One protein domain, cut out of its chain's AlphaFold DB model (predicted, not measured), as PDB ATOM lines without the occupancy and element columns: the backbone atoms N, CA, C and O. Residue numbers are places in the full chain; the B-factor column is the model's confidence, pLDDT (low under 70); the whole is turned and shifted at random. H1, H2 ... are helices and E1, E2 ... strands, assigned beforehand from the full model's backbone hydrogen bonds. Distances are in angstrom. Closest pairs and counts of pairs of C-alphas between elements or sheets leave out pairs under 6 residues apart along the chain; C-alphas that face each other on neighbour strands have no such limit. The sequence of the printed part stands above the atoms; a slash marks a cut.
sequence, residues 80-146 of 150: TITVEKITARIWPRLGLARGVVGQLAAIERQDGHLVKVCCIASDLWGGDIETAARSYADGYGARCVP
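Overview. This is residues 80 to 146 of the 150 residues of an uncharacterized protein of Actinomadura sp. KC216 (UniProt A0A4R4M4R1). A strongly twisted sheet of four strands has helix H2 packed along one face, in two layers. The printed part has 67 residues with E1 E2 E3 H1 H2 E4 in turn; the mixed sheet runs E3 E2 E1 E4, and the class is mixed. It is compact, radius of gyration of the C-alphas 11.2 A, spanning 30 by 30 by 17 A.

Along the chain. E1, residues 80 to 85, begins at (130.538, 157.305, 217.234). E2 is 104 to 110, 19.1 A from first to last C-alpha; E3 113 to 120; H1 121 to 124; H2 129 to 140, 16.3 A; E4 143 to 145, ending at (136.919, 158.472, 218.700).

Arrangement. E1, E2 and E3 form a meander, antiparallel neighbours in turn; N 82 and O 107, 2.9 A, and N 118 and O 106, 2.8 A, are within hydrogen-bond range. E4 is parallel to E1, with N 145 and O 81 2.8 A apart. E3, H1 H2, E4 is a split strand-helix-strand unit, E2 and E1 between its strands, its crossover right-handed. H2's height over the sheet is 6.6 A; its closest C-alphas to E2 are Ala 133 and Ala 106, 5.2 A. H1 only grazes the sheet. Every O i to N i+4 pair in H2 is within range.

Size, cuts and confidence. The E1 to E2 link is long; the printed part has no cut, and no printed residue is under 70 in pLDDT.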
ATOM      1  N   THR A  80     129.152 156.827 217.307       98.25
ATOM      2  CA  THR A  80     130.538 157.305 217.234       98.25
ATOM      3  C   THR A  80     130.935 157.751 215.833       98.25
ATOM      4  O   THR A  80     130.444 157.221 214.841       98.25
ATOM      5  N   ILE A  81     131.874 158.697 215.760       97.94
ATOM      6  CA  ILE A  81     132.616 159.025 214.540       97.94
ATOM      7  C   ILE A  81     134.076 158.630 214.744       97.94
ATOM      8  O   ILE A  81     134.679 158.960 215.763       97.94
ATOM      9  N   THR A  82     134.651 157.938 213.768       96.12
ATOM     10  CA  THR A  82     136.043 157.458 213.765       96.12
ATOM     11  C   THR A  82     136.787 157.996 212.550       96.12
ATOM     12  O   THR A  82     136.158 158.341 211.551       96.12
ATOM     13  N   VAL A  83     138.120 158.041 212.611       94.94
ATOM     14  CA  VAL A  83     138.966 158.253 211.426       94.94
ATOM     15  C   VAL A  83     139.682 156.956 211.094       94.94
ATOM     16  O   VAL A  83     140.453 156.443 211.905       94.94
ATOM     17  N   GLU A  84     139.431 156.431 209.900       94.38
ATOM     18  CA  GLU A  84     139.901 155.109 209.486       94.38
ATOM     19  C   GLU A  84     140.429 155.134 208.050       94.38
ATOM     20  O   GLU A  84     140.042 155.977 207.239       94.38
ATOM     21  N   LYS A  85     141.321 154.200 207.716       93.25
ATOM     22  CA  LYS A  85     141.887 154.066 206.372       93.25
ATOM     23  C   LYS A  85     141.025 153.152 205.508       93.25
ATOM     24  O   LYS A  85     140.807 151.990 205.845       93.25
ATOM     25  N   ILE A  86     140.576 153.626 204.349       91.50
ATOM     26  CA  ILE A  86     139.822 152.789 203.414       91.50
ATOM     27  C   ILE A  86     140.757 151.750 202.793       91.50
ATOM     28  O   ILE A  86     141.737 152.084 202.126       91.50
ATOM     29  N   THR A  87     140.425 150.473 202.955       91.44
ATOM     30  CA  THR A  87     141.175 149.361 202.362       91.44
ATOM     31  C   THR A  87     140.478 148.807 201.124       91.44
ATOM     32  O   THR A  87     139.262 148.921 200.963       91.44
ATOM     33  N   ALA A  88     141.233 148.113 200.267       86.44
ATOM     34  CA  ALA A  88     140.668 147.395 199.121       86.44
ATOM     35  C   ALA A  88     139.629 146.331 199.536       86.44
ATOM     36  O   ALA A  88     138.740 146.000 198.757       86.44
ATOM     37  N   ARG A  89     139.721 145.811 200.770       87.81
ATOM     38  CA  ARG A  89     138.818 144.788 201.316       87.81
ATOM     39  C   ARG A  89     137.426 145.334 201.633       87.81
ATOM     40  O   ARG A  89     136.435 144.636 201.417       87.81
ATOM     41  N   ILE A  90     137.346 146.542 202.192       91.69
ATOM     42  CA  ILE A  90     136.071 147.152 202.594       91.69
ATOM     43  C   ILE A  90     135.476 148.026 201.492       91.69
ATOM     44  O   ILE A  90     134.256 148.095 201.379       91.69
ATOM     45  N   TRP A  91     136.325 148.621 200.646       90.75
ATOM     46  CA  TRP A  91     135.940 149.565 199.597       90.75
ATOM     47  C   TRP A  91     134.713 149.152 198.761       90.75
ATOM     48  O   TRP A  91     133.813 149.984 198.636       90.75
ATOM     49  N   PRO A  92     134.583 147.899 198.265       89.06
ATOM     50  CA  PRO A  92     133.426 147.504 197.458       89.06
ATOM     51  C   PRO A  92     132.080 147.678 198.174       89.06
ATOM     52  O   PRO A  92     131.052 147.827 197.523       89.06
ATOM     53  N   ARG A  93     132.075 147.657 199.514       88.56
ATOM     54  CA  ARG A  93     130.870 147.822 200.339       88.56
ATOM     55  C   ARG A  93     130.499 149.281 200.591       88.56
ATOM     56  O   ARG A  93     129.393 149.538 201.043       88.56
ATOM     57  N   LEU A  94     131.410 150.219 200.332       89.00
ATOM     58  CA  LEU A  94     131.204 151.638 200.627       89.00
ATOM     59  C   LEU A  94     130.468 152.377 199.499       89.00
ATOM     60  O   LEU A  94     130.039 153.505 199.704       89.00
ATOM     61  N   GLY A  95     130.350 151.778 198.307       86.19
ATOM     62  CA  GLY A  95     129.723 152.428 197.148       86.19
ATOM     63  C   GLY A  95     130.499 153.641 196.613       86.19
ATOM     64  O   GLY A  95     129.930 154.471 195.912       86.19
ATOM     65  N   LEU A  96     131.789 153.756 196.945       86.56
ATOM     66  CA  LEU A  96     132.664 154.864 196.547       86.56
ATOM     67  C   LEU A  96     133.495 154.511 195.302       86.56
ATOM     68  O   LEU A  96     133.705 153.340 194.989       86.56
ATOM     69  N   ALA A  97     134.042 155.512 194.606       85.38
ATOM     70  CA  ALA A  97     134.953 155.290 193.477       85.38
ATOM     71  C   ALA A  97     136.266 154.609 193.918       85.38
ATOM     72  O   ALA A  97     136.714 154.792 195.043       85.38
ATOM     73  N   ARG A  98     136.936 153.849 193.037       80.31
ATOM     74  CA  ARG A  98     138.149 153.074 193.397       80.31
ATOM     75  C   ARG A  98     139.322 153.931 193.894       80.31
ATOM     76  O   ARG A  98     140.132 153.446 194.678       80.31
ATOM     77  N   GLY A  99     139.390 155.198 193.482       82.00
ATOM     78  CA  GLY A  99     140.446 156.145 193.871       82.00
ATOM     79  C   GLY A  99     140.490 156.504 195.364       82.00
ATOM     80  O   GLY A  99     141.402 157.207 195.790       82.00
ATOM     81  N   VAL A 100     139.532 156.026 196.164       88.38
ATOM     82  CA  VAL A 100     139.494 156.266 197.615       88.38
ATOM     83  C   VAL A 100     140.279 155.222 198.417       88.38
ATOM     84  O   VAL A 100     140.507 155.409 199.609       88.38
ATOM     85  N   VAL A 101     140.698 154.110 197.799       86.88
ATOM     86  CA  VAL A 101     141.505 153.088 198.482       86.88
ATOM     87  C   VAL A 101     142.834 153.699 198.931       86.88
ATOM     88  O   VAL A 101     143.559 154.290 198.139       86.88
ATOM     89  N   GLY A 102     143.154 153.532 200.212       85.38
ATOM     90  CA  GLY A 102     144.329 154.103 200.862       85.38
ATOM     91  C   GLY A 102     144.087 155.465 201.515       85.38
ATOM     92  O   GLY A 102     144.924 155.878 202.317       85.38
ATOM     93  N   GLN A 103     142.963 156.129 201.230       90.38
ATOM     94  CA  GLN A 103     142.618 157.409 201.844       90.38
ATOM     95  C   GLN A 103     142.068 157.245 203.264       90.38
ATOM     96  O   GLN A 103     141.541 156.192 203.627       90.38
ATOM     97  N   LEU A 104     142.165 158.318 204.052       93.06
ATOM     98  CA  LEU A 104     141.496 158.430 205.346       93.06
ATOM     99  C   LEU A 104     140.047 158.875 205.159       93.06
ATOM    100  O   LEU A 104     139.746 159.679 204.276       93.06
ATOM    101  N   ALA A 105     139.173 158.370 206.016       95.00
ATOM    102  CA  ALA A 105     137.751 158.655 206.004       95.00
ATOM    103  C   ALA A 105     137.233 158.894 207.419       95.00
ATOM    104  O   ALA A 105     137.623 158.186 208.350       95.00
ATOM    105  N   ALA A 106     136.320 159.855 207.560       95.94
ATOM    106  CA  ALA A 106     135.487 159.977 208.745       95.94
ATOM    107  C   ALA A 106     134.312 159.002 208.600       95.94
ATOM    108  O   ALA A 106     133.518 159.118 207.665       95.94
ATOM    109  N   ILE A 107     134.216 158.026 209.500       96.94
ATOM    110  CA  ILE A 107     133.226 156.949 209.442       96.94
ATOM    111  C   ILE A 107     132.304 157.044 210.650       96.94
ATOM    112  O   ILE A 107     132.760 157.012 211.795       96.94
ATOM    113  N   GLU A 108     131.006 157.124 210.375       97.94
ATOM    114  CA  GLU A 108     129.956 156.997 211.376       97.94
ATOM    115  C   GLU A 108     129.714 155.530 211.703       97.94
ATOM    116  O   GLU A 108     129.580 154.676 210.813       97.94
ATOM    117  N   ARG A 109     129.636 155.254 213.001       97.81
ATOM    118  CA  ARG A 109     129.380 153.931 213.540       97.81
ATOM    119  C   ARG A 109     128.292 153.968 214.597       97.81
ATOM    120  O   ARG A 109     128.271 154.863 215.441       97.81
ATOM    121  N   GLN A 110     127.464 152.933 214.591       98.12
ATOM    122  CA  GLN A 110     126.466 152.664 215.618       98.12
ATOM    123  C   GLN A 110     126.766 151.299 216.226       98.12
ATOM    124  O   GLN A 110     126.758 150.294 215.515       98.12
ATOM    125  N   ASP A 111     127.094 151.278 217.518       96.62
ATOM    126  CA  ASP A 111     127.459 150.061 218.254       96.62
ATOM    127  C   ASP A 111     128.538 149.241 217.523       96.62
ATOM    128  O   ASP A 111     128.459 148.025 217.368       96.62
ATOM    129  N   GLY A 112     129.527 149.957 216.977       95.38
ATOM    130  CA  GLY A 112     130.652 149.379 216.249       95.38
ATOM    131  C   GLY A 112     130.387 149.044 214.785       95.38
ATOM    132  O   GLY A 112     131.345 148.884 214.024       95.38
ATOM    133  N   HIS A 113     129.136 149.001 214.337       97.44
ATOM    134  CA  HIS A 113     128.801 148.744 212.939       97.44
ATOM    135  C   HIS A 113     129.056 149.977 212.075       97.44
ATOM    136  O   HIS A 113     128.687 151.084 212.452       97.44
ATOM    137  N   LEU A 114     129.673 149.785 210.909       96.44
ATOM    138  CA  LEU A 114     129.821 150.837 209.905       96.44
ATOM    139  C   LEU A 114     128.434 151.239 209.389       96.44
ATOM    140  O   LEU A 114     127.751 150.420 208.776       96.44
ATOM    141  N   VAL A 115     128.045 152.494 209.624       96.31
ATOM    142  CA  VAL A 115     126.764 153.060 209.171       96.31
ATOM    143  C   VAL A 115     126.959 153.807 207.860       96.31
ATOM    144  O   VAL A 115     126.317 153.487 206.861       96.31
ATOM    145  N   LYS A 116     127.877 154.781 207.843       94.94
ATOM    146  CA  LYS A 116     128.198 155.555 206.640       94.94
ATOM    147  C   LYS A 116     129.608 156.134 206.670       94.94
ATOM    148  O   LYS A 116     130.206 156.317 207.727       94.94
ATOM    149  N   VAL A 117     130.109 156.473 205.486       96.62
ATOM    150  CA  VAL A 117     131.275 157.346 205.326       96.62
ATOM    151  C   VAL A 117     130.768 158.785 205.253       96.62
ATOM    152  O   VAL A 117     129.991 159.108 204.361       96.62
ATOM    153  N   CYS A 118     131.170 159.635 206.199       96.38
ATOM    154  CA  CYS A 118     130.748 161.037 206.255       96.38
ATOM    155  C   CYS A 118     131.502 161.894 205.234       96.38
ATOM    156  O   CYS A 118     130.897 162.718 204.556       96.38
ATOM    157  N   CYS A 119     132.817 161.687 205.139       95.31
ATOM    158  CA  CYS A 119     133.692 162.297 204.142       95.31
ATOM    159  C   CYS A 119     134.995 161.496 204.022       95.31
ATOM    160  O   CYS A 119     135.352 160.724 204.923       95.31
ATOM    161  N   ILE A 120     135.718 161.709 202.928       94.62
ATOM    162  CA  ILE A 120     137.088 161.223 202.730       94.62
ATOM    163  C   ILE A 120     138.068 162.394 202.642       94.62
ATOM    164  O   ILE A 120     137.683 163.525 202.357       94.62
ATOM    165  N   ALA A 121     139.355 162.134 202.866       89.38
ATOM    166  CA  ALA A 121     140.383 163.174 202.887       89.38
ATOM    167  C   ALA A 121     140.416 164.027 201.603       89.38
ATOM    168  O   ALA A 121     140.602 165.240 201.684       89.38
ATOM    169  N   SER A 122     140.187 163.431 200.423       88.31
ATOM    170  CA  SER A 122     140.142 164.191 199.167       88.31
ATOM    171  C   SER A 122     138.962 165.163 199.056       88.31
ATOM    172  O   SER A 122     139.035 166.093 198.256       88.31
ATOM    173  N   ASP A 123     137.904 164.998 199.856       88.06
ATOM    174  CA  ASP A 123     136.737 165.892 199.845       88.06
ATOM    175  C   ASP A 123     137.016 167.225 200.545       88.06
ATOM    176  O   ASP A 123     136.254 168.175 200.389       88.06
ATOM    177  N   LEU A 124     138.099 167.318 201.323       86.81
ATOM    178  CA  LEU A 124     138.308 168.418 202.267       86.81
ATOM    179  C   LEU A 124     139.065 169.622 201.693       86.81
ATOM    180  O   LEU A 124     139.246 170.601 202.408       86.81
ATOM    181  N   TRP A 125     139.510 169.577 200.432       82.25
ATOM    182  CA  TRP A 125     140.107 170.714 199.699       82.25
ATOM    183  C   TRP A 125     141.215 171.443 200.496       82.25
ATOM    184  O   TRP A 125     141.305 172.668 200.493       82.25
ATOM    185  N   GLY A 126     142.062 170.681 201.200       75.69
ATOM    186  CA  GLY A 126     143.129 171.200 202.071       75.69
ATOM    187  C   GLY A 126     142.799 171.202 203.571       75.69
ATOM    188  O   GLY A 126     143.656 171.552 204.379       75.69
ATOM    189  N   GLY A 127     141.587 170.794 203.951       82.00
ATOM    190  CA  GLY A 127     141.182 170.570 205.334       82.00
ATOM    191  C   GLY A 127     141.714 169.264 205.933       82.00
ATOM    192  O   GLY A 127     142.111 168.334 205.232       82.00
ATOM    193  N   ASP A 128     141.695 169.203 207.263       89.56
ATOM    194  CA  ASP A 128     142.137 168.055 208.054       89.56
ATOM    195  C   ASP A 128     140.970 167.104 208.379       89.56
ATOM    196  O   ASP A 128     139.909 167.525 208.852       89.56
ATOM    197  N   ILE A 129     141.183 165.802 208.161       93.06
ATOM    198  CA  ILE A 129     140.161 164.762 208.346       93.06
ATOM    199  C   ILE A 129     139.756 164.587 209.812       93.06
ATOM    200  O   ILE A 129     138.594 164.297 210.092       93.06
ATOM    201  N   GLU A 130     140.671 164.809 210.763       92.19
ATOM    202  CA  GLU A 130     140.348 164.731 212.193       92.19
ATOM    203  C   GLU A 130     139.442 165.896 212.612       92.19
ATOM    204  O   GLU A 130     138.510 165.721 213.399       92.19
ATOM    205  N   THR A 131     139.676 167.082 212.051       93.19
ATOM    206  CA  THR A 131     138.814 168.253 212.241       93.19
ATOM    207  C   THR A 131     137.424 168.021 211.662       93.19
ATOM    208  O   THR A 131     136.438 168.278 212.350       93.19
ATOM    209  N   ALA A 132     137.329 167.469 210.451       95.00
ATOM    210  CA  ALA A 132     136.042 167.104 209.863       95.00
ATOM    211  C   ALA A 132     135.295 166.073 210.728       95.00
ATOM    212  O   ALA A 132     134.114 166.254 211.015       95.00
ATOM    213  N   ALA A 133     135.984 165.028 211.203       95.56
ATOM    214  CA  ALA A 133     135.400 164.007 212.072       95.56
ATOM    215  C   ALA A 133     134.811 164.592 213.366       95.56
ATOM    216  O   ALA A 133     133.696 164.229 213.739       95.56
ATOM    217  N   ARG A 134     135.515 165.535 214.012       96.31
ATOM    218  CA  ARG A 134     134.997 166.264 215.183       96.31
ATOM    219  C   ARG A 134     133.728 167.047 214.845       96.31
ATOM    220  O   ARG A 134     132.726 166.882 215.530       96.31
ATOM    221  N   SER A 135     133.732 167.804 213.748       96.38
ATOM    222  CA  SER A 135     132.550 168.559 213.310       96.38
ATOM    223  C   SER A 135     131.341 167.663 213.020       96.38
ATOM    224  O   SER A 135     130.218 168.016 213.377       96.38
ATOM    225  N   TYR A 136     131.541 166.492 212.403       97.31
ATOM    226  CA  TYR A 136     130.458 165.518 212.207       97.31
ATOM    227  C   TYR A 136     129.963 164.934 213.526       97.31
ATOM    228  O   TYR A 136     128.758 164.767 213.695       97.31
ATOM    229  N   ALA A 137     130.873 164.634 214.457       97.56
ATOM    230  CA  ALA A 137     130.504 164.108 215.763       97.56
ATOM    231  C   ALA A 137     129.596 165.093 216.510       97.56
ATOM    232  O   ALA A 137     128.505 164.714 216.935       97.56
ATOM    233  N   ASP A 138     129.989 166.367 216.550       97.56
ATOM    234  CA  ASP A 138     129.202 167.438 217.163       97.56
ATOM    235  C   ASP A 138     127.844 167.605 216.466       97.56
ATOM    236  O   ASP A 138     126.803 167.660 217.121       97.56
ATOM    237  N   GLY A 139     127.833 167.620 215.128       97.50
ATOM    238  CA  GLY A 139     126.611 167.782 214.339       97.50
ATOM    239  C   GLY A 139     125.615 166.628 214.479       97.50
ATOM    240  O   GLY A 139     124.410 166.842 214.362       97.50
ATOM    241  N   TYR A 140     126.092 165.407 214.723       97.06
ATOM    242  CA  TYR A 140     125.248 164.212 214.833       97.06
ATOM    243  C   TYR A 140     124.930 163.813 216.279       97.06
ATOM    244  O   TYR A 140     124.195 162.848 216.496       97.06
ATOM    245  N   GLY A 141     125.481 164.520 217.272       97.06
ATOM    246  CA  GLY A 141     125.397 164.103 218.673       97.06
ATOM    247  C   GLY A 141     126.106 162.768 218.930       97.06
ATOM    248  O   GLY A 141     125.671 161.979 219.767       97.06
ATOM    249  N   ALA A 142     127.168 162.491 218.172       97.56
ATOM    250  CA  ALA A 142     127.992 161.298 218.289       97.56
ATOM    251  C   ALA A 142     129.271 161.595 219.081       97.56
ATOM    252  O   ALA A 142     129.731 162.731 219.174       97.56
ATOM    253  N   ARG A 143     129.909 160.555 219.619       97.19
ATOM    254  CA  ARG A 143     131.227 160.677 220.250       97.19
ATOM    255  C   ARG A 143     132.337 160.539 219.206       97.19
ATOM    256  O   ARG A 143     132.423 159.517 218.526       97.19
ATOM    257  N   CYS A 144     133.231 161.520 219.115       95.50
ATOM    258  CA  CYS A 144     134.433 161.399 218.290       95.50
ATOM    259  C   CYS A 144     135.448 160.458 218.964       95.50
ATOM    260  O   CYS A 144     135.826 160.670 220.116       95.50
ATOM    261  N   VAL A 145     135.905 159.432 218.247       92.81
ATOM    262  CA  VAL A 145     136.919 158.472 218.700       92.81
ATOM    263  C   VAL A 145     138.234 158.773 217.977       92.81
ATOM    264  O   VAL A 145     138.286 158.655 216.749       92.81
ATOM    265  N   PRO A 146     139.292 159.177 218.703       79.50
ATOM    266  CA  PRO A 146     140.587 159.470 218.106       79.50
ATOM    267  C   PRO A 146     141.185 158.281 217.351       79.50
ATOM    268  O   PRO A 146     140.926 157.106 217.631       79.50
TER     269      PRO A 146